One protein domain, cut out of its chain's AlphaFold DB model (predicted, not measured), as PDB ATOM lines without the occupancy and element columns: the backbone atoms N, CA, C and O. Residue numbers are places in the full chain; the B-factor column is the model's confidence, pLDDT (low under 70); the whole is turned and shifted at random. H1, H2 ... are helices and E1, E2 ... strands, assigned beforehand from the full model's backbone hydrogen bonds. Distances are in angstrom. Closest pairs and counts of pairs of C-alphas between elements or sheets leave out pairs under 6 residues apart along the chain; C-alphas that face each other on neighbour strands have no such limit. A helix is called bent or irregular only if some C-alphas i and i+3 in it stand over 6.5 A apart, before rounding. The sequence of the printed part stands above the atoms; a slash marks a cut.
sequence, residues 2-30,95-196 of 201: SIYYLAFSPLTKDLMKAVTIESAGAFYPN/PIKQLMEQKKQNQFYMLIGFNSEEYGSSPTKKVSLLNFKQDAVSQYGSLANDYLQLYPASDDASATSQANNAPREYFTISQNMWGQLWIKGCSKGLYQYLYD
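This is residues 2 to 30 and 95 to 196 of the 201 residues of the protein "Hypothetical protein" of Meloidogyne enterolobii (UniProt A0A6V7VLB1). A small three-stranded parallel sheet has one long helix, H4, packed along one face with its later residues, 168 to 182; the first residues of H4 reach past the sheet to the bent helix H3, which folds back on itself in two arms at one end of an elongated shape. Short H2 sits at the last residues of H4, and short H1 only grazes the sheet. The printed part has 131 residues, with four named helices and three named strands in the order H1 E1 H2 E2 H3 H4 E3; the sheet's order is E1 E2 E3, and the class is mixed, helices and strands. The whole is loose, with a radius of gyration of the C-alphas of 17.7 A and spans of 54 by 31 by 19 A.

Inner strand E2, residues 109 to 115, has edge strands E1, residues 18 to 22, and E3, residues 190 to 195, as parallel neighbours, at 10 and 19 degrees. N 21 and O 111 are 2.8 A apart and N 191 and O 110 are 2.8 A apart, both within hydrogen-bond range. H4, residues 156 to 182, is on the sheet at a height over the sheet of 10.5 A, over E2 and E3, and runs along the strands, at 6 degrees to E2 on the local plane; these make two layers, helix on one face of a sheet. E2, H3, H4 and E3 form a strand-helix-strand unit, parallel neighbour strands joined through helices, with a right-handed crossover. H3, residues 129 to 150, was assigned as one helix by its hydrogen bonds but is bent, C-alphas 139 and 142 being 9.5 A apart; its arms are H3a, residues 129 to 139, and H3b, residues 142 to 150, which is irregular, with C-alphas 142 and 145 7.3 A apart. The arms touch at a steep tilt of 45 degrees, opposite ways, the closest C-alphas being those of Val 137 and Ala 144, 5.0 A apart. H3a touches H4 at its residues 156 to 163 alone, the same way at a shallow tilt of 32 degrees, only just short of steep; the closest C-alphas are those of Leu 129 and Asp 156, 4.8 A apart. H3b and H4 are apart. H2, residues 96 to 101, only just touches H4, at residues 181 to 182 alone, with 3 pairs of C-alphas within 8 A; those of Met 100 and Leu 181 are closest, 6.7 A apart. H1, residues 2 to 6, only grazes the sheet with residues 2 to 4. Each O i to N i+4 pair is within hydrogen-bond range in H1, H2 and H3a, against 4 of 5 in H3b and 21 of 23 in H4.

E2 measures 20.7 A, E3 16.5 A and E1 13.4 A from first to last C-alpha. H4 measures 39.0 A, from C-alpha 156 at (-27.662, 42.835, -17.632) to C-alpha 182 at (-3.339, 21.191, -39.126); H3a measures 15.3 A and H3b 14.4 A. H2 and H1 are short, and H1 begins at C-alpha 2 at (-15.381, 10.466, -35.184).

The C-alphas farthest apart, those of Asp 14 and Asp 155, are 53.8 A apart. Residues 31 to 94 are not printed, and C-alphas 30 and 95 across the cut are 11.9 A apart. The links H1 to E1 and E2 to H3 are long. Mean pLDDT of the printed part is 91.5, with residue 25 under 70.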
ATOM      1  N   SER A   2     -16.067  11.667 -34.657       87.56
ATOM      2  CA  SER A   2     -15.381  10.466 -35.184       87.56
ATOM      3  C   SER A   2     -14.307  10.752 -36.242       87.56
ATOM      4  O   SER A   2     -13.189  10.255 -36.128       87.56
ATOM      5  N   ILE A   3     -14.606  11.611 -37.226       88.25
ATOM      6  CA  ILE A   3     -13.645  11.999 -38.273       88.25
ATOM      7  C   ILE A   3     -12.389  12.655 -37.686       88.25
ATOM      8  O   ILE A   3     -11.301  12.431 -38.200       88.25
ATOM      9  N   TYR A   4     -12.512  13.398 -36.583       86.31
ATOM     10  CA  TYR A   4     -11.371  14.023 -35.911       86.31
ATOM     11  C   TYR A   4     -10.354  12.987 -35.415       86.31
ATOM     12  O   TYR A   4      -9.157  13.178 -35.591       86.31
ATOM     13  N   TYR A   5     -10.804  11.854 -34.871       89.56
ATOM     14  CA  TYR A   5      -9.900  10.772 -34.465       89.56
ATOM     15  C   TYR A   5      -9.358  10.000 -35.667       89.56
ATOM     16  O   TYR A   5      -8.160   9.730 -35.757       89.56
ATOM     17  N   LEU A   6     -10.231   9.696 -36.633       92.12
ATOM     18  CA  LEU A   6      -9.844   9.008 -37.864       92.12
ATOM     19  C   LEU A   6      -8.863   9.830 -38.706       92.12
ATOM     20  O   LEU A   6      -8.108   9.255 -39.479       92.12
ATOM     21  N   ALA A   7      -8.809  11.149 -38.531       91.88
ATOM     22  CA  ALA A   7      -7.829  12.014 -39.174       91.88
ATOM     23  C   ALA A   7      -6.377  11.678 -38.796       91.88
ATOM     24  O   ALA A   7      -5.468  12.000 -39.557       91.88
ATOM     25  N   PHE A   8      -6.156  11.018 -37.658       93.06
ATOM     26  CA  PHE A   8      -4.832  10.609 -37.184       93.06
ATOM     27  C   PHE A   8      -4.655   9.087 -37.123       93.06
ATOM     28  O   PHE A   8      -3.596   8.609 -36.717       93.06
ATOM     29  N   SER A   9      -5.674   8.316 -37.507       95.50
ATOM     30  CA  SER A   9      -5.605   6.859 -37.473       95.50
ATOM     31  C   SER A   9      -4.722   6.329 -38.608       95.50
ATOM     32  O   SER A   9      -4.954   6.677 -39.769       95.50
ATOM     33  N   PRO A  10      -3.757   5.433 -38.342       95.88
ATOM     34  CA  PRO A  10      -2.997   4.791 -39.413       95.88
ATOM     35  C   PRO A  10      -3.887   3.909 -40.303       95.88
ATOM     36  O   PRO A  10      -3.572   3.712 -41.473       95.88
ATOM     37  N   LEU A  11      -5.016   3.420 -39.778       97.06
ATOM     38  CA  LEU A  11      -5.945   2.529 -40.480       97.06
ATOM     39  C   LEU A  11      -6.752   3.229 -41.575       97.06
ATOM     40  O   LEU A  11      -7.311   2.570 -42.445       97.06
ATOM     41  N   THR A  12      -6.832   4.557 -41.531       96.12
ATOM     42  CA  THR A  12      -7.556   5.369 -42.518       96.12
ATOM     43  C   THR A  12      -6.624   6.125 -43.454       96.12
ATOM     44  O   THR A  12      -7.082   6.946 -44.257       96.12
ATOM     45  N   LYS A  13      -5.319   5.845 -43.373       95.12
ATOM     46  CA  LYS A  13      -4.332   6.415 -44.276       95.12
ATOM     47  C   LYS A  13      -4.719   6.089 -45.719       95.12
ATOM     48  O   LYS A  13      -5.020   4.948 -46.050       95.12
ATOM     49  N   ASP A  14      -4.753   7.125 -46.550       94.44
ATOM     50  CA  ASP A  14      -5.096   7.066 -47.976       94.44
ATOM     51  C   ASP A  14      -6.536   6.594 -48.305       94.44
ATOM     52  O   ASP A  14      -6.895   6.504 -49.479       94.44
ATOM     53  N   LEU A  15      -7.402   6.374 -47.303       96.56
ATOM     54  CA  LEU A  15      -8.812   6.001 -47.516       96.56
ATOM     55  C   LEU A  15      -9.734   7.210 -47.719       96.56
ATOM     56  O   LEU A  15     -10.782   7.099 -48.355       96.56
ATOM     57  N   MET A  16      -9.363   8.371 -47.179       94.44
ATOM     58  CA  MET A  16     -10.162   9.595 -47.251       94.44
ATOM     59  C   MET A  16      -9.550  10.559 -48.264       94.44
ATOM     60  O   MET A  16      -8.375  10.896 -48.173       94.44
ATOM     61  N   LYS A  17     -10.353  11.029 -49.225       95.81
ATOM     62  CA  LYS A  17      -9.940  12.079 -50.177       95.81
ATOM     63  C   LYS A  17     -10.340  13.471 -49.699       95.81
ATOM     64  O   LYS A  17      -9.567  14.419 -49.834       95.81
ATOM     65  N   ALA A  18     -11.543  13.575 -49.144       96.19
ATOM     66  CA  ALA A  18     -12.094  14.785 -48.565       96.19
ATOM     67  C   ALA A  18     -13.006  14.429 -47.384       96.19
ATOM     68  O   ALA A  18     -13.620  13.361 -47.396       96.19
ATOM     69  N   VAL A  19     -13.096  15.310 -46.390       94.12
ATOM     70  CA  VAL A  19     -13.999  15.162 -45.243       94.12
ATOM     71  C   VAL A  19     -14.692  16.482 -44.917       94.12
ATOM     72  O   VAL A  19     -14.101  17.553 -45.072       94.12
ATOM     73  N   THR A  20     -15.912  16.381 -44.397       93.56
ATOM     74  CA  THR A  20     -16.630  17.491 -43.766       93.56
ATOM     75  C   THR A  20     -16.770  17.200 -42.277       93.56
ATOM     76  O   THR A  20     -17.119  16.084 -41.885       93.56
ATOM     77  N   ILE A  21     -16.460  18.187 -41.444       90.06
ATOM     78  CA  ILE A  21     -16.583  18.117 -39.991       90.06
ATOM     79  C   ILE A  21     -17.550  19.220 -39.558       90.06
ATOM     80  O   ILE A  21     -17.198  20.396 -39.557       90.06
ATOM     81  N   GLU A  22     -18.765  18.823 -39.199       89.94
ATOM     82  CA  GLU A  22     -19.833  19.741 -38.799       89.94
ATOM     83  C   GLU A  22     -19.977  19.729 -37.280       89.94
ATOM     84  O   GLU A  22     -20.137  18.658 -36.683       89.94
ATOM     85  N   SER A  23     -19.890  20.906 -36.656       83.62
ATOM     86  CA  SER A  23     -20.170  21.095 -35.228       83.62
ATOM     87  C   SER A  23     -19.388  20.141 -34.318       83.62
ATOM     88  O   SER A  23     -19.890  19.664 -33.302       83.62
ATOM     89  N   ALA A  24     -18.145  19.811 -34.681       70.88
ATOM     90  CA  ALA A  24     -17.322  18.878 -33.921       70.88
ATOM     91  C   ALA A  24     -16.002  19.516 -33.493       70.88
ATOM     92  O   ALA A  24     -15.321  20.167 -34.280       70.88
ATOM     93  N   GLY A  25     -15.643  19.278 -32.231       67.12
ATOM     94  CA  GLY A  25     -14.567  19.951 -31.513       67.12
ATOM     95  C   GLY A  25     -13.146  19.590 -31.925       67.12
ATOM     96  O   GLY A  25     -12.372  19.052 -31.136       67.12
ATOM     97  N   ALA A  26     -12.777  19.953 -33.149       75.25
ATOM     98  CA  ALA A  26     -11.386  20.166 -33.519       75.25
ATOM     99  C   ALA A  26     -10.893  21.470 -32.866       75.25
ATOM    100  O   ALA A  26     -10.807  22.525 -33.495       75.25
ATOM    101  N   PHE A  27     -10.648  21.399 -31.560       79.75
ATOM    102  CA  PHE A  27     -10.191  22.523 -30.754       79.75
ATOM    103  C   PHE A  27      -8.671  22.545 -30.662       79.75
ATOM    104  O   PHE A  27      -7.991  21.526 -30.830       79.75
ATOM    105  N   TYR A  28      -8.128  23.724 -30.385       84.06
ATOM    106  CA  TYR A  28      -6.702  23.897 -30.175       84.06
ATOM    107  C   TYR A  28      -6.215  22.960 -29.052       84.06
ATOM    108  O   TYR A  28      -6.808  22.972 -27.984       84.06
ATOM    109  N   PRO A  29      -5.138  22.168 -29.221       78.00
ATOM    110  CA  PRO A  29      -4.743  21.125 -28.262       78.00
ATOM    111  C   PRO A  29      -4.397  21.559 -26.825       78.00
ATOM    112  O   PRO A  29      -4.217  20.692 -25.974       78.00
ATOM    113  N   ASN A  30      -4.275  22.860 -26.548       76.62
ATOM    114  CA  ASN A  30      -4.091  23.394 -25.189       76.62
ATOM    115  C   ASN A  30      -5.359  24.069 -24.649       76.62
ATOM    116  O   ASN A  30      -5.306  24.818 -23.678       76.62
ATOM    117  N   PRO A  95      -1.988  10.629 -28.121       89.19
ATOM    118  CA  PRO A  95      -2.606  11.908 -27.798       89.19
ATOM    119  C   PRO A  95      -2.647  12.814 -29.032       89.19
ATOM    120  O   PRO A  95      -1.622  13.038 -29.678       89.19
ATOM    121  N   ILE A  96      -3.810  13.400 -29.338       86.25
ATOM    122  CA  ILE A  96      -3.982  14.217 -30.553       86.25
ATOM    123  C   ILE A  96      -3.006  15.398 -30.595       86.25
ATOM    124  O   ILE A  96      -2.427  15.673 -31.644       86.25
ATOM    125  N   LYS A  97      -2.742  16.039 -29.448       86.62
ATOM    126  CA  LYS A  97      -1.732  17.099 -29.331       86.62
ATOM    127  C   LYS A  97      -0.376  16.657 -29.889       86.62
ATOM    128  O   LYS A  97       0.181  17.318 -30.762       86.62
ATOM    129  N   GLN A  98       0.116  15.514 -29.417       91.19
ATOM    130  CA  GLN A  98       1.400  14.959 -29.830       91.19
ATOM    131  C   GLN A  98       1.389  14.588 -31.317       91.19
ATOM    132  O   GLN A  98       2.353  14.862 -32.029       91.19
ATOM    133  N   LEU A  99       0.293  14.003 -31.804       91.88
ATOM    134  CA  LEU A  99       0.145  13.628 -33.211       91.88
ATOM    135  C   LEU A  99       0.167  14.858 -34.134       91.88
ATOM    136  O   LEU A  99       0.820  14.818 -35.176       91.88
ATOM    137  N   MET A 100      -0.465  15.968 -33.737       90.25
ATOM    138  CA  MET A 100      -0.400  17.239 -34.471       90.25
ATOM    139  C   MET A 100       1.004  17.852 -34.454       90.25
ATOM    140  O   MET A 100       1.502  18.272 -35.498       90.25
ATOM    141  N   GLU A 101       1.668  17.875 -33.297       91.25
ATOM    142  CA  GLU A 101       3.039  18.396 -33.154       91.25
ATOM    143  C   GLU A 101       4.043  17.601 -34.000       91.25
ATOM    144  O   GLU A 101       4.939  18.172 -34.621       91.25
ATOM    145  N   GLN A 102       3.846  16.286 -34.093       94.38
ATOM    146  CA  GLN A 102       4.638  15.379 -34.926       94.38
ATOM    147  C   GLN A 102       4.202  15.349 -36.397       94.38
ATOM    148  O   GLN A 102       4.786  14.595 -37.179       94.38
ATOM    149  N   LYS A 103       3.195  16.145 -36.785       95.44
ATOM    150  CA  LYS A 103       2.673  16.226 -38.159       95.44
ATOM    151  C   LYS A 103       2.194  14.868 -38.695       95.44
ATOM    152  O   LYS A 103       2.472  14.508 -39.836       95.44
ATOM    153  N   LYS A 104       1.520  14.082 -37.851       94.50
ATOM    154  CA  LYS A 104       1.060  12.710 -38.146       94.50
ATOM    155  C   LYS A 104      -0.357  12.630 -38.716       94.50
ATOM    156  O   LYS A 104      -0.852  11.530 -38.931       94.50
ATOM    157  N   GLN A 105      -1.007  13.762 -38.965       92.62
ATOM    158  CA  GLN A 105      -2.308  13.802 -39.624       92.62
ATOM    159  C   GLN A 105      -2.278  13.174 -41.029       92.62
ATOM    160  O   GLN A 105      -1.339  13.366 -41.812       92.62
ATOM    161  N   ASN A 106      -3.347  12.453 -41.362       95.62
ATOM    162  CA  ASN A 106      -3.598  11.930 -42.700       95.62
ATOM    163  C   ASN A 106      -3.852  13.066 -43.705       95.62
ATOM    164  O   ASN A 106      -4.212  14.187 -43.346       95.62
ATOM    165  N   GLN A 107      -3.653  12.766 -44.990       96.50
ATOM    166  CA  GLN A 107      -3.690  13.756 -46.067       96.50
ATOM    167  C   GLN A 107      -5.030  13.715 -46.807       96.50
ATOM    168  O   GLN A 107      -5.266  12.819 -47.612       96.50
ATOM    169  N   PHE A 108      -5.890  14.708 -46.584       95.75
ATOM    170  CA  PHE A 108      -7.176  14.847 -47.278       95.75
ATOM    171  C   PHE A 108      -7.662  16.300 -47.249       95.75
ATOM    172  O   PHE A 108      -7.269  17.071 -46.373       95.75
ATOM    173  N   TYR A 109      -8.516  16.683 -48.200       97.31
ATOM    174  CA  TYR A 109      -9.181  17.990 -48.169       97.31
ATOM    175  C   TYR A 109     -10.179  18.051 -47.009       97.31
ATOM    176  O   TYR A 109     -10.897  17.084 -46.770       97.31
ATOM    177  N   MET A 110     -10.258  19.170 -46.300       95.12
ATOM    178  CA  MET A 110     -11.162  19.308 -45.158       95.12
ATOM    179  C   MET A 110     -12.029  20.557 -45.285       95.12
ATOM    180  O   MET A 110     -11.509  21.641 -45.533       95.12
ATOM    181  N   LEU A 111     -13.331  20.397 -45.053       95.06
ATOM    182  CA  LEU A 111     -14.255  21.473 -44.703       95.06
ATOM    183  C   LEU A 111     -14.650  21.305 -43.232       95.06
ATOM    184  O   LEU A 111     -15.070  20.219 -42.837       95.06
ATOM    185  N   ILE A 112     -14.508  22.344 -42.415       92.19
ATOM    186  CA  ILE A 112     -14.853  22.295 -40.988       92.19
ATOM    187  C   ILE A 112     -15.560  23.569 -40.537       92.19
ATOM    188  O   ILE A 112     -15.238  24.654 -41.017       92.19
ATOM    189  N   GLY A 113     -16.507  23.463 -39.612       90.19
ATOM    190  CA  GLY A 113     -17.157  24.646 -39.065       90.19
ATOM    191  C   GLY A 113     -18.133  24.378 -37.935       90.19
ATOM    192  O   GLY A 113     -18.385  23.234 -37.548       90.19
ATOM    193  N   PHE A 114     -18.688  25.478 -37.437       88.00
ATOM    194  CA  PHE A 114     -19.643  25.531 -36.333       88.00
ATOM    195  C   PHE A 114     -20.816  26.443 -36.686       88.00
ATOM    196  O   PHE A 114     -20.721  27.264 -37.608       88.00
ATOM    197  N   ASN A 115     -21.897  26.336 -35.918       88.81
ATOM    198  CA  ASN A 115     -22.945  27.353 -35.934       88.81
ATOM    199  C   ASN A 115     -22.530  28.563 -35.082       88.81
ATOM    200  O   ASN A 115     -21.770  28.434 -34.121       88.81
ATOM    201  N   SER A 116     -23.044  29.745 -35.421       84.25
ATOM    202  CA  SER A 116     -22.819  30.983 -34.665       84.25
ATOM    203  C   SER A 116     -23.381  30.914 -33.244       84.25
ATOM    204  O   SER A 116     -22.873  31.600 -32.354       84.25
ATOM    205  N   GLU A 117     -24.379  30.047 -33.033       82.19
ATOM    206  CA  GLU A 117     -25.010  29.788 -31.744       82.19
ATOM    207  C   GLU A 117     -24.697  28.395 -31.164       82.19
ATOM    208  O   GLU A 117     -25.589  27.561 -31.014       82.19
ATOM    209  N   GLU A 118     -23.428  28.117 -30.849       77.50
ATOM    210  CA  GLU A 118     -23.007  26.851 -30.229       77.50
ATOM    211  C   GLU A 118     -22.483  26.976 -28.792       77.50
ATOM    212  O   GLU A 118     -22.060  28.033 -28.319       77.50
ATOM    213  N   TYR A 119     -22.477  25.827 -28.101       71.00
ATOM    214  CA  TYR A 119     -21.690  25.582 -26.886       71.00
ATOM    215  C   TYR A 119     -21.819  26.660 -25.806       71.00
ATOM    216  O   TYR A 119     -20.849  27.112 -25.187       71.00
ATOM    217  N   GLY A 120     -23.065  27.030 -25.553       73.31
ATOM    218  CA  GLY A 120     -23.431  27.915 -24.470       73.31
ATOM    219  C   GLY A 120     -23.958  29.246 -24.948       73.31
ATOM    220  O   GLY A 120     -24.622  29.874 -24.137       73.31
ATOM    221  N   SER A 121     -23.748  29.688 -26.193       77.19
ATOM    222  CA  SER A 121     -24.500  30.836 -26.708       77.19
ATOM    223  C   SER A 121     -25.943  30.444 -27.042       77.19
ATOM    224  O   SER A 121     -26.241  29.295 -27.366       77.19
ATOM    225  N   SER A 122     -26.871  31.373 -26.834       80.50
ATOM    226  CA  SER A 122     -28.287  31.153 -27.116       80.50
ATOM    227  C   SER A 122     -29.011  32.485 -27.307       80.50
ATOM    228  O   SER A 122     -28.790  33.409 -26.511       80.50
ATOM    229  N   PRO A 123     -29.946  32.577 -28.271       78.06
ATOM    230  CA  PRO A 123     -30.772  33.767 -28.462       78.06
ATOM    231  C   PRO A 123     -31.725  34.029 -27.286       78.06
ATOM    232  O   PRO A 123     -32.219  35.141 -27.128       78.06
ATOM    233  N   THR A 124     -31.987  33.027 -26.439       86.12
ATOM    234  CA  THR A 124     -32.876  33.141 -25.269       86.12
ATOM    235  C   THR A 124     -32.125  33.274 -23.946       86.12
ATOM    236  O   THR A 124     -32.754  33.342 -22.886       86.12
ATOM    237  N   LYS A 125     -30.786  33.318 -23.982       86.75
ATOM    238  CA  LYS A 125     -29.959  33.485 -22.786       86.75
ATOM    239  C   LYS A 125     -30.289  34.808 -22.089       86.75
ATOM    240  O   LYS A 125     -30.471  35.833 -22.736       86.75
ATOM    241  N   LYS A 126     -30.306  34.784 -20.755       93.69
ATOM    242  CA  LYS A 126     -30.329  35.976 -19.900       93.69
ATOM    243  C   LYS A 126     -29.315  35.795 -18.780       93.69
ATOM    244  O   LYS A 126     -29.371  34.794 -18.070       93.69
ATOM    245  N   VAL A 127     -28.400  36.744 -18.634       95.75
ATOM    246  CA  VAL A 127     -27.356  36.740 -17.603       95.75
ATOM    247  C   VAL A 127     -27.366  38.094 -16.913       95.75
ATOM    248  O   VAL A 127     -27.282  39.123 -17.576       95.75
ATOM    249  N   SER A 128     -27.475  38.095 -15.583       98.19
ATOM    250  CA  SER A 128     -27.330  39.329 -14.812       98.19
ATOM    251  C   SER A 128     -25.867  39.766 -14.769       98.19
ATOM    252  O   SER A 128     -24.958  38.933 -14.794       98.19
ATOM    253  N   LEU A 129     -25.616  41.066 -14.632       98.44
ATOM    254  CA  LEU A 129     -24.261  41.601 -14.496       98.44
ATOM    255  C   LEU A 129     -23.509  40.973 -13.314       98.44
ATOM    256  O   LEU A 129     -22.304  40.733 -13.397       98.44
ATOM    257  N   LEU A 130     -24.221  40.708 -12.215       98.19
ATOM    258  CA  LEU A 130     -23.658  40.052 -11.037       98.19
ATOM    259  C   LEU A 130     -23.173  38.638 -11.374       98.19
ATOM    260  O   LEU A 130     -22.011  38.327 -11.112       98.19
ATOM    261  N   ASN A 131     -24.032  37.821 -11.991       97.69
ATOM    262  CA  ASN A 131     -23.687  36.447 -12.352       97.69
ATOM    263  C   ASN A 131     -22.555  36.425 -13.380       97.69
ATOM    264  O   ASN A 131     -21.605  35.680 -13.203       97.69
ATOM    265  N   PHE A 132     -22.577  37.309 -14.383       97.56
ATOM    266  CA  PHE A 132     -21.503  37.405 -15.376       97.56
ATOM    267  C   PHE A 132     -20.123  37.629 -14.738       97.56
ATOM    268  O   PHE A 132     -19.149  36.971 -15.101       97.56
ATOM    269  N   LYS A 133     -20.034  38.522 -13.743       97.75
ATOM    270  CA  LYS A 133     -18.784  38.777 -13.010       97.75
ATOM    271  C   LYS A 133     -18.391  37.611 -12.100       97.75
ATOM    272  O   LYS A 133     -17.207  37.293 -12.010       97.75
ATOM    273  N   GLN A 134     -19.354  36.979 -11.431       97.88
ATOM    274  CA  GLN A 134     -19.100  35.811 -10.579       97.88
ATOM    275  C   GLN A 134     -18.620  34.608 -11.396       97.88
ATOM    276  O   GLN A 134     -17.631  33.978 -11.025       97.88
ATOM    277  N   ASP A 135     -19.259  34.347 -12.533       94.88
ATOM    278  CA  ASP A 135     -18.888  33.287 -13.466       94.88
ATOM    279  C   ASP A 135     -17.483  33.525 -14.023       94.88
ATOM    280  O   ASP A 135     -16.688  32.588 -14.083       94.88
ATOM    281  N   ALA A 136     -17.122  34.776 -14.342       95.69
ATOM    282  CA  ALA A 136     -15.767  35.116 -14.769       95.69
ATOM    283  C   ALA A 136     -14.715  34.747 -13.706       95.69
ATOM    284  O   ALA A 136     -13.706  34.119 -14.026       95.69
ATOM    285  N   VAL A 137     -14.964  35.077 -12.435       96.88
ATOM    286  CA  VAL A 137     -14.070  34.710 -11.321       96.88
ATOM    287  C   VAL A 137     -14.018  33.198 -11.129       96.88
ATOM    288  O   VAL A 137     -12.933  32.635 -11.001       96.88
ATOM    289  N   SER A 138     -15.171  32.526 -11.151       95.00
ATOM    290  CA  SER A 138     -15.247  31.077 -10.966       95.00
ATOM    291  C   SER A 138     -14.564  30.304 -12.093       95.00
ATOM    292  O   SER A 138     -13.979  29.254 -11.836       95.00
ATOM    293  N   GLN A 139     -14.665  30.780 -13.335       90.12
ATOM    294  CA  GLN A 139     -14.154  30.079 -14.508       90.12
ATOM    295  C   GLN A 139     -12.682  30.389 -14.782       90.12
ATOM    296  O   GLN A 139     -11.933  29.484 -15.144       90.12
ATOM    297  N   TYR A 140     -12.263  31.646 -14.621       91.56
ATOM    298  CA  TYR A 140     -10.940  32.107 -15.048       91.56
ATOM    299  C   TYR A 140      -9.994  32.429 -13.887       91.56
ATOM    300  O   TYR A 140      -8.800  32.622 -14.116       91.56
ATOM    301  N   GLY A 141     -10.481  32.464 -12.641       94.81
ATOM    302  CA  GLY A 141      -9.651  32.684 -11.458       94.81
ATOM    303  C   GLY A 141      -8.819  33.962 -11.571       94.81
ATOM    304  O   GLY A 141      -9.360  35.058 -11.706       94.81
ATOM    305  N   SER A 142      -7.490  33.830 -11.561       96.69
ATOM    306  CA  SER A 142      -6.569  34.969 -11.695       96.69
ATOM    307  C   SER A 142      -6.679  35.711 -13.032       96.69
ATOM    308  O   SER A 142      -6.278  36.868 -13.101       96.69
ATOM    309  N   LEU A 143      -7.236  35.083 -14.073       95.94
ATOM    310  CA  LEU A 143      -7.450  35.682 -15.397       95.94
ATOM    311  C   LEU A 143      -8.824  36.364 -15.533       95.94
ATOM    312  O   LEU A 143      -9.169  36.853 -16.606       95.94
ATOM    313  N   ALA A 144      -9.632  36.411 -14.469       97.06
ATOM    314  CA  ALA A 144     -10.981  36.978 -14.529       97.06
ATOM    315  C   ALA A 144     -10.994  38.457 -14.940       97.06
ATOM    316  O   ALA A 144     -11.876  38.877 -15.685       97.06
ATOM    317  N   ASN A 145     -10.005  39.241 -14.502       97.56
ATOM    318  CA  ASN A 145      -9.898  40.646 -14.899       97.56
ATOM    319  C   ASN A 145      -9.604  40.793 -16.396       97.56
ATOM    320  O   ASN A 145     -10.228  41.628 -17.044       97.56
ATOM    321  N   ASP A 146      -8.721  39.960 -16.950       97.56
ATOM    322  CA  ASP A 146      -8.411  39.965 -18.384       97.56
ATOM    323  C   ASP A 146      -9.647  39.570 -19.203       97.56
ATOM    324  O   ASP A 146      -9.984  40.225 -20.189       97.56
ATOM    325  N   TYR A 147     -10.393  38.557 -18.746       96.12
ATOM    326  CA  TYR A 147     -11.667  38.175 -19.356       96.12
ATOM    327  C   TYR A 147     -12.674  39.337 -19.357       96.12
ATOM    328  O   TYR A 147     -13.265  39.643 -20.389       96.12
ATOM    329  N   LEU A 148     -12.850  40.023 -18.224       97.44
ATOM    330  CA  LEU A 148     -13.789  41.144 -18.112       97.44
ATOM    331  C   LEU A 148     -13.345  42.390 -18.899       97.44
ATOM    332  O   LEU A 148     -14.191  43.216 -19.239       97.44
ATOM    333  N   GLN A 149     -12.051  42.532 -19.203       97.88
ATOM    334  CA  GLN A 149     -11.547  43.571 -20.111       97.88
ATOM    335  C   GLN A 149     -11.842  43.250 -21.578       97.88
ATOM    336  O   GLN A 149     -12.190  44.153 -22.333       97.88
ATOM    337  N   LEU A 150     -11.722  41.980 -21.977       96.88
ATOM    338  CA  LEU A 150     -12.056  41.527 -23.332       96.88
ATOM    339  C   LEU A 150     -13.566  41.559 -23.593       96.88
ATOM    340  O   LEU A 150     -13.996  41.905 -24.689       96.88
ATOM    341  N   TYR A 151     -14.367  41.254 -22.570       97.06
ATOM    342  CA  TYR A 151     -15.823  41.159 -22.650       97.06
ATOM    343  C   TYR A 151     -16.506  42.138 -21.677       97.06
ATOM    344  O   TYR A 151     -17.128  41.713 -20.697       97.06
ATOM    345  N   PRO A 152     -16.394  43.459 -21.907       97.81
ATOM    346  CA  PRO A 152     -16.884  44.462 -20.969       97.81
ATOM    347  C   PRO A 152     -18.415  44.490 -20.905       97.81
ATOM    348  O   PRO A 152     -19.097  44.510 -21.934       97.81
ATOM    349  N   ALA A 153     -18.947  44.555 -19.682       98.00
ATOM    350  CA  ALA A 153     -20.374  44.679 -19.393       98.00
ATOM    351  C   ALA A 153     -20.632  45.642 -18.220       98.00
ATOM    352  O   ALA A 153     -19.937  45.599 -17.198       98.00
ATOM    353  N   SER A 154     -21.651  46.492 -18.359       97.81
ATOM    354  CA  SER A 154     -22.066  47.497 -17.364       97.81
ATOM    355  C   SER A 154     -23.497  47.313 -16.857       97.81
ATOM    356  O   SER A 154     -23.885  47.966 -15.893       97.81
ATOM    357  N   ASP A 155     -24.266  46.420 -17.476       98.38
ATOM    358  CA  ASP A 155     -25.658  46.100 -17.155       98.38
ATOM    359  C   ASP A 155     -25.997  44.662 -17.599       98.38
ATOM    360  O   ASP A 155     -25.173  43.970 -18.198       98.38
ATOM    361  N   ASP A 156     -27.210  44.194 -17.296       98.25
ATOM    362  CA  ASP A 156     -27.662  42.835 -17.632       98.25
ATOM    363  C   ASP A 156     -27.750  42.588 -19.152       98.25
ATOM    364  O   ASP A 156     -27.559  41.463 -19.622       98.25
ATOM    365  N   ALA A 157     -28.019  43.632 -19.941       97.06
ATOM    366  CA  ALA A 157     -28.132  43.521 -21.394       97.06
ATOM    367  C   ALA A 157     -26.756  43.285 -22.038       97.06
ATOM    368  O   ALA A 157     -26.572  42.322 -22.787       97.06
ATOM    369  N   SER A 158     -25.773  44.115 -21.690       98.00
ATOM    370  CA  SER A 158     -24.376  43.948 -22.098       98.00
ATOM    371  C   SER A 158     -23.782  42.654 -21.538       98.00
ATOM    372  O   SER A 158     -23.128  41.931 -22.284       98.00
ATOM    373  N   ALA A 159     -24.090  42.275 -20.294       97.69
ATOM    374  CA  ALA A 159     -23.664  40.996 -19.719       97.69
ATOM    375  C   ALA A 159     -24.201  39.794 -20.508       97.69
ATOM    376  O   ALA A 159     -23.454  38.870 -20.824       97.69
ATOM    377  N   THR A 160     -25.480  39.821 -20.887       95.94
ATOM    378  CA  THR A 160     -26.092  38.778 -21.721       95.94
ATOM    379  C   THR A 160     -25.439  38.703 -23.101       95.94
ATOM    380  O   THR A 160     -25.100  37.610 -23.559       95.94
ATOM    381  N   SER A 161     -25.229  39.852 -23.753       94.50
ATOM    382  CA  SER A 161     -24.557  39.918 -25.056       94.50
ATOM    383  C   SER A 161     -23.141  39.347 -24.977       94.50
ATOM    384  O   SER A 161     -22.799  38.449 -25.744       94.50
ATOM    385  N   GLN A 162     -22.349  39.767 -23.990       95.69
ATOM    386  CA  GLN A 162     -20.982  39.287 -23.822       95.69
ATOM    387  C   GLN A 162     -20.902  37.813 -23.432       95.69
ATOM    388  O   GLN A 162     -20.040  37.086 -23.922       95.69
ATOM    389  N   ALA A 163     -21.845  37.323 -22.625       93.00
ATOM    390  CA  ALA A 163     -21.951  35.902 -22.319       93.00
ATOM    391  C   ALA A 163     -22.258  35.044 -23.562       93.00
ATOM    392  O   ALA A 163     -22.022  33.836 -23.524       93.00
ATOM    393  N   ASN A 164     -22.806  35.618 -24.640       91.56
ATOM    394  CA  ASN A 164     -22.967  34.962 -25.945       91.56
ATOM    395  C   ASN A 164     -21.749  35.152 -26.859       91.56
ATOM    396  O   ASN A 164     -21.343  34.189 -27.510       91.56
ATOM    397  N   ASN A 165     -21.144  36.340 -26.881       91.44
ATOM    398  CA  ASN A 165     -19.965  36.620 -27.707       91.44
ATOM    399  C   ASN A 165     -18.766  35.767 -27.285       91.44
ATOM    400  O   ASN A 165     -18.131  35.140 -28.130       91.44
ATOM    401  N   ALA A 166     -18.512  35.670 -25.977       90.69
ATOM    402  CA  ALA A 166     -17.353  34.969 -25.440       90.69
ATOM    403  C   ALA A 166     -17.216  33.516 -25.923       90.69
ATOM    404  O   ALA A 166     -16.160  33.184 -26.462       90.69
ATOM    405  N   PRO A 167     -18.226  32.629 -25.796       85.56
ATOM    406  CA  PRO A 167     -18.114  31.280 -26.342       85.56
ATOM    407  C   PRO A 167     -17.943  31.282 -27.868       85.56
ATOM    408  O   PRO A 167     -17.069  30.569 -28.355       85.56
ATOM    409  N   ARG A 168     -18.692  32.100 -28.624       86.81
ATOM    410  CA  ARG A 168     -18.586  32.168 -30.096       86.81
ATOM    411  C   ARG A 168     -17.166  32.498 -30.559       86.81
ATOM    412  O   ARG A 168     -16.612  31.805 -31.416       86.81
ATOM    413  N   GLU A 169     -16.578  33.546 -29.991       88.62
ATOM    414  CA  GLU A 169     -15.221  33.980 -30.323       88.62
ATOM    415  C   GLU A 169     -14.198  32.932 -29.913       88.62
ATOM    416  O   GLU A 169     -13.367  32.530 -30.723       88.62
ATOM    417  N   TYR A 170     -14.311  32.420 -28.690       85.81
ATOM    418  CA  TYR A 170     -13.444  31.366 -28.186       85.81
ATOM    419  C   TYR A 170     -13.423  30.132 -29.105       85.81
ATOM    420  O   TYR A 170     -12.340  29.661 -29.457       85.81
ATOM    421  N   PHE A 171     -14.577  29.640 -29.568       82.75
ATOM    422  CA  PHE A 171     -14.627  28.487 -30.475       82.75
ATOM    423  C   PHE A 171     -14.062  28.809 -31.856       82.75
ATOM    424  O   PHE A 171     -13.328  28.000 -32.425       82.75
ATOM    425  N   THR A 172     -14.333  30.009 -32.368       86.25
ATOM    426  CA  THR A 172     -13.793  30.469 -33.653       86.25
ATOM    427  C   THR A 172     -12.266  30.570 -33.605       86.25
ATOM    428  O   THR A 172     -11.579  30.065 -34.495       86.25
ATOM    429  N   ILE A 173     -11.718  31.154 -32.534       88.94
ATOM    430  CA  ILE A 173     -10.274  31.275 -32.297       88.94
ATOM    431  C   ILE A 173      -9.650  29.890 -32.120       88.94
ATOM    432  O   ILE A 173      -8.657  29.582 -32.780       88.94
ATOM    433  N   SER A 174     -10.245  29.029 -31.290       87.94
ATOM    434  CA  SER A 174      -9.753  27.669 -31.040       87.94
ATOM    435  C   SER A 174      -9.705  26.842 -32.332       87.94
ATOM    436  O   SER A 174      -8.678  26.226 -32.632       87.94
ATOM    437  N   GLN A 175     -10.749  26.912 -33.168       88.25
ATOM    438  CA  GLN A 175     -10.775  26.263 -34.484       88.25
ATOM    439  C   GLN A 175      -9.729  26.843 -35.436       88.25
ATOM    440  O   GLN A 175      -9.083  26.105 -36.184       88.25
ATOM    441  N   ASN A 176      -9.554  28.167 -35.446       90.25
ATOM    442  CA  ASN A 176      -8.546  28.802 -36.284       90.25
ATOM    443  C   ASN A 176      -7.140  28.339 -35.887       90.25
ATOM    444  O   ASN A 176      -6.398  27.855 -36.739       90.25
ATOM    445  N   MET A 177      -6.805  28.386 -34.595       91.69
ATOM    446  CA  MET A 177      -5.521  27.919 -34.065       91.69
ATOM    447  C   MET A 177      -5.290  26.433 -34.344       91.69
ATOM    448  O   MET A 177      -4.191  26.039 -34.744       91.69
ATOM    449  N   TRP A 178      -6.322  25.603 -34.185       90.50
ATOM    450  CA  TRP A 178      -6.274  24.201 -34.583       90.50
ATOM    451  C   TRP A 178      -5.977  24.049 -36.083       90.50
ATOM    452  O   TRP A 178      -5.077  23.299 -36.462       90.50
ATOM    453  N   GLY A 179      -6.654  24.819 -36.937       92.44
ATOM    454  CA  GLY A 179      -6.426  24.836 -38.381       92.44
ATOM    455  C   GLY A 179      -4.999  25.246 -38.751       92.44
ATOM    456  O   GLY A 179      -4.372  24.607 -39.596       92.44
ATOM    457  N   GLN A 180      -4.431  26.236 -38.055       92.06
ATOM    458  CA  GLN A 180      -3.030  26.642 -38.220       92.06
ATOM    459  C   GLN A 180      -2.045  25.525 -37.851       92.06
ATOM    460  O   GLN A 180      -0.974  25.418 -38.450       92.06
ATOM    461  N   LEU A 181      -2.371  24.675 -36.875       91.75
ATOM    462  CA  LEU A 181      -1.575  23.480 -36.583       91.75
ATOM    463  C   LEU A 181      -1.772  22.392 -37.644       91.75
ATOM    464  O   LEU A 181      -0.798  21.761 -38.058       91.75
ATOM    465  N   TRP A 182      -3.004  22.189 -38.111       92.94
ATOM    466  CA  TRP A 182      -3.339  21.191 -39.126       92.94
ATOM    467  C   TRP A 182      -2.528  21.389 -40.413       92.94
ATOM    468  O   TRP A 182      -1.859  20.459 -40.879       92.94
ATOM    469  N   ILE A 183      -2.502  22.615 -40.945       94.94
ATOM    470  CA  ILE A 183      -1.819  22.934 -42.211       94.94
ATOM    471  C   ILE A 183      -0.287  22.820 -42.132       94.94
ATOM    472  O   ILE A 183       0.377  22.739 -43.159       94.94
ATOM    473  N   LYS A 184       0.309  22.749 -40.930       94.62
ATOM    474  CA  LYS A 184       1.762  22.519 -40.772       94.62
ATOM    475  C   LYS A 184       2.193  21.090 -41.110       94.62
ATOM    476  O   LYS A 184       3.390  20.859 -41.300       94.62
ATOM    477  N   GLY A 185       1.260  20.139 -41.125       94.00
ATOM    478  CA  GLY A 185       1.519  18.730 -41.446       94.00
ATOM    479  C   GLY A 185       0.570  18.125 -42.482       94.00
ATOM    480  O   GLY A 185       0.744  16.967 -42.850       94.00
ATOM    481  N   CYS A 186      -0.404  18.885 -42.986       95.06
ATOM    482  CA  CYS A 186      -1.257  18.484 -44.100       95.06
ATOM    483  C   CYS A 186      -1.020  19.399 -45.304       95.06
ATOM    484  O   CYS A 186      -1.068  20.618 -45.188       95.06
ATOM    485  N   SER A 187      -0.779  18.794 -46.466       95.50
ATOM    486  CA  SER A 187      -0.544  19.494 -47.739       95.50
ATOM    487  C   SER A 187      -1.825  19.782 -48.531       95.50
ATOM    488  O   SER A 187      -1.777  20.385 -49.602       95.50
ATOM    489  N   LYS A 188      -2.977  19.303 -48.050       97.00
ATOM    490  CA  LYS A 188      -4.279  19.461 -48.703       97.00
ATOM    491  C   LYS A 188      -5.015  20.688 -48.168       97.00
ATOM    492  O   LYS A 188      -4.709  21.188 -47.089       97.00
ATOM    493  N   GLY A 189      -5.994  21.164 -48.936       96.12
ATOM    494  CA  GLY A 189      -6.772  22.350 -48.577       96.12
ATOM    495  C   GLY A 189      -7.610  22.143 -47.313       96.12
ATOM    496  O   GLY A 189      -8.270  21.113 -47.172       96.12
ATOM    497  N   LEU A 190      -7.592  23.145 -46.435       95.69
ATOM    498  CA  LEU A 190      -8.464  23.275 -45.271       95.69
ATOM    499  C   LEU A 190      -9.356  24.504 -45.472       95.69
ATOM    500  O   LEU A 190      -8.851  25.609 -45.656       95.69
ATOM    501  N   TYR A 191     -10.664  24.302 -45.403       95.25
ATOM    502  CA  TYR A 191     -11.682  25.336 -45.520       95.25
ATOM    503  C   TYR A 191     -12.472  25.397 -44.221       95.25
ATOM    504  O   TYR A 191     -12.841  24.361 -43.666       95.25
ATOM    505  N   GLN A 192     -12.715  26.609 -43.735       93.31
ATOM    506  CA  GLN A 192     -13.447  26.845 -42.498       93.31
ATOM    507  C   GLN A 192     -14.749  27.589 -42.796       93.31
ATOM    508  O   GLN A 192     -14.756  28.477 -43.650       93.31
ATOM    509  N   TYR A 193     -15.830  27.246 -42.097       92.06
ATOM    510  CA  TYR A 193     -17.098  27.970 -42.159       92.06
ATOM    511  C   TYR A 193     -17.618  28.328 -40.763       92.06
ATOM    512  O   TYR A 193     -17.315  27.663 -39.770       92.06
ATOM    513  N   LEU A 194     -18.425  29.387 -40.715       90.12
ATOM    514  CA  LEU A 194     -19.282  29.742 -39.592       90.12
ATOM    515  C   LEU A 194     -20.698  29.888 -40.146       90.12
ATOM    516  O   LEU A 194     -20.929  30.710 -41.032       90.12
ATOM    517  N   TYR A 195     -21.621  29.058 -39.676       91.25
ATOM    518  CA  TYR A 195     -23.006  29.082 -40.127       91.25
ATOM    519  C   TYR A 195     -23.837  29.992 -39.220       91.25
ATOM    520  O   TYR A 195     -24.000  29.703 -38.039       91.25
ATOM    521  N   ASP A 196     -24.358  31.089 -39.771       89.44
ATOM    522  CA  ASP A 196     -25.089  32.127 -39.022       89.44
ATOM    523  C   ASP A 196     -26.533  32.322 -39.510       89.44
ATOM    524  O   ASP A 196     -27.172  33.345 -39.277       89.44
TER     525      ASP A 196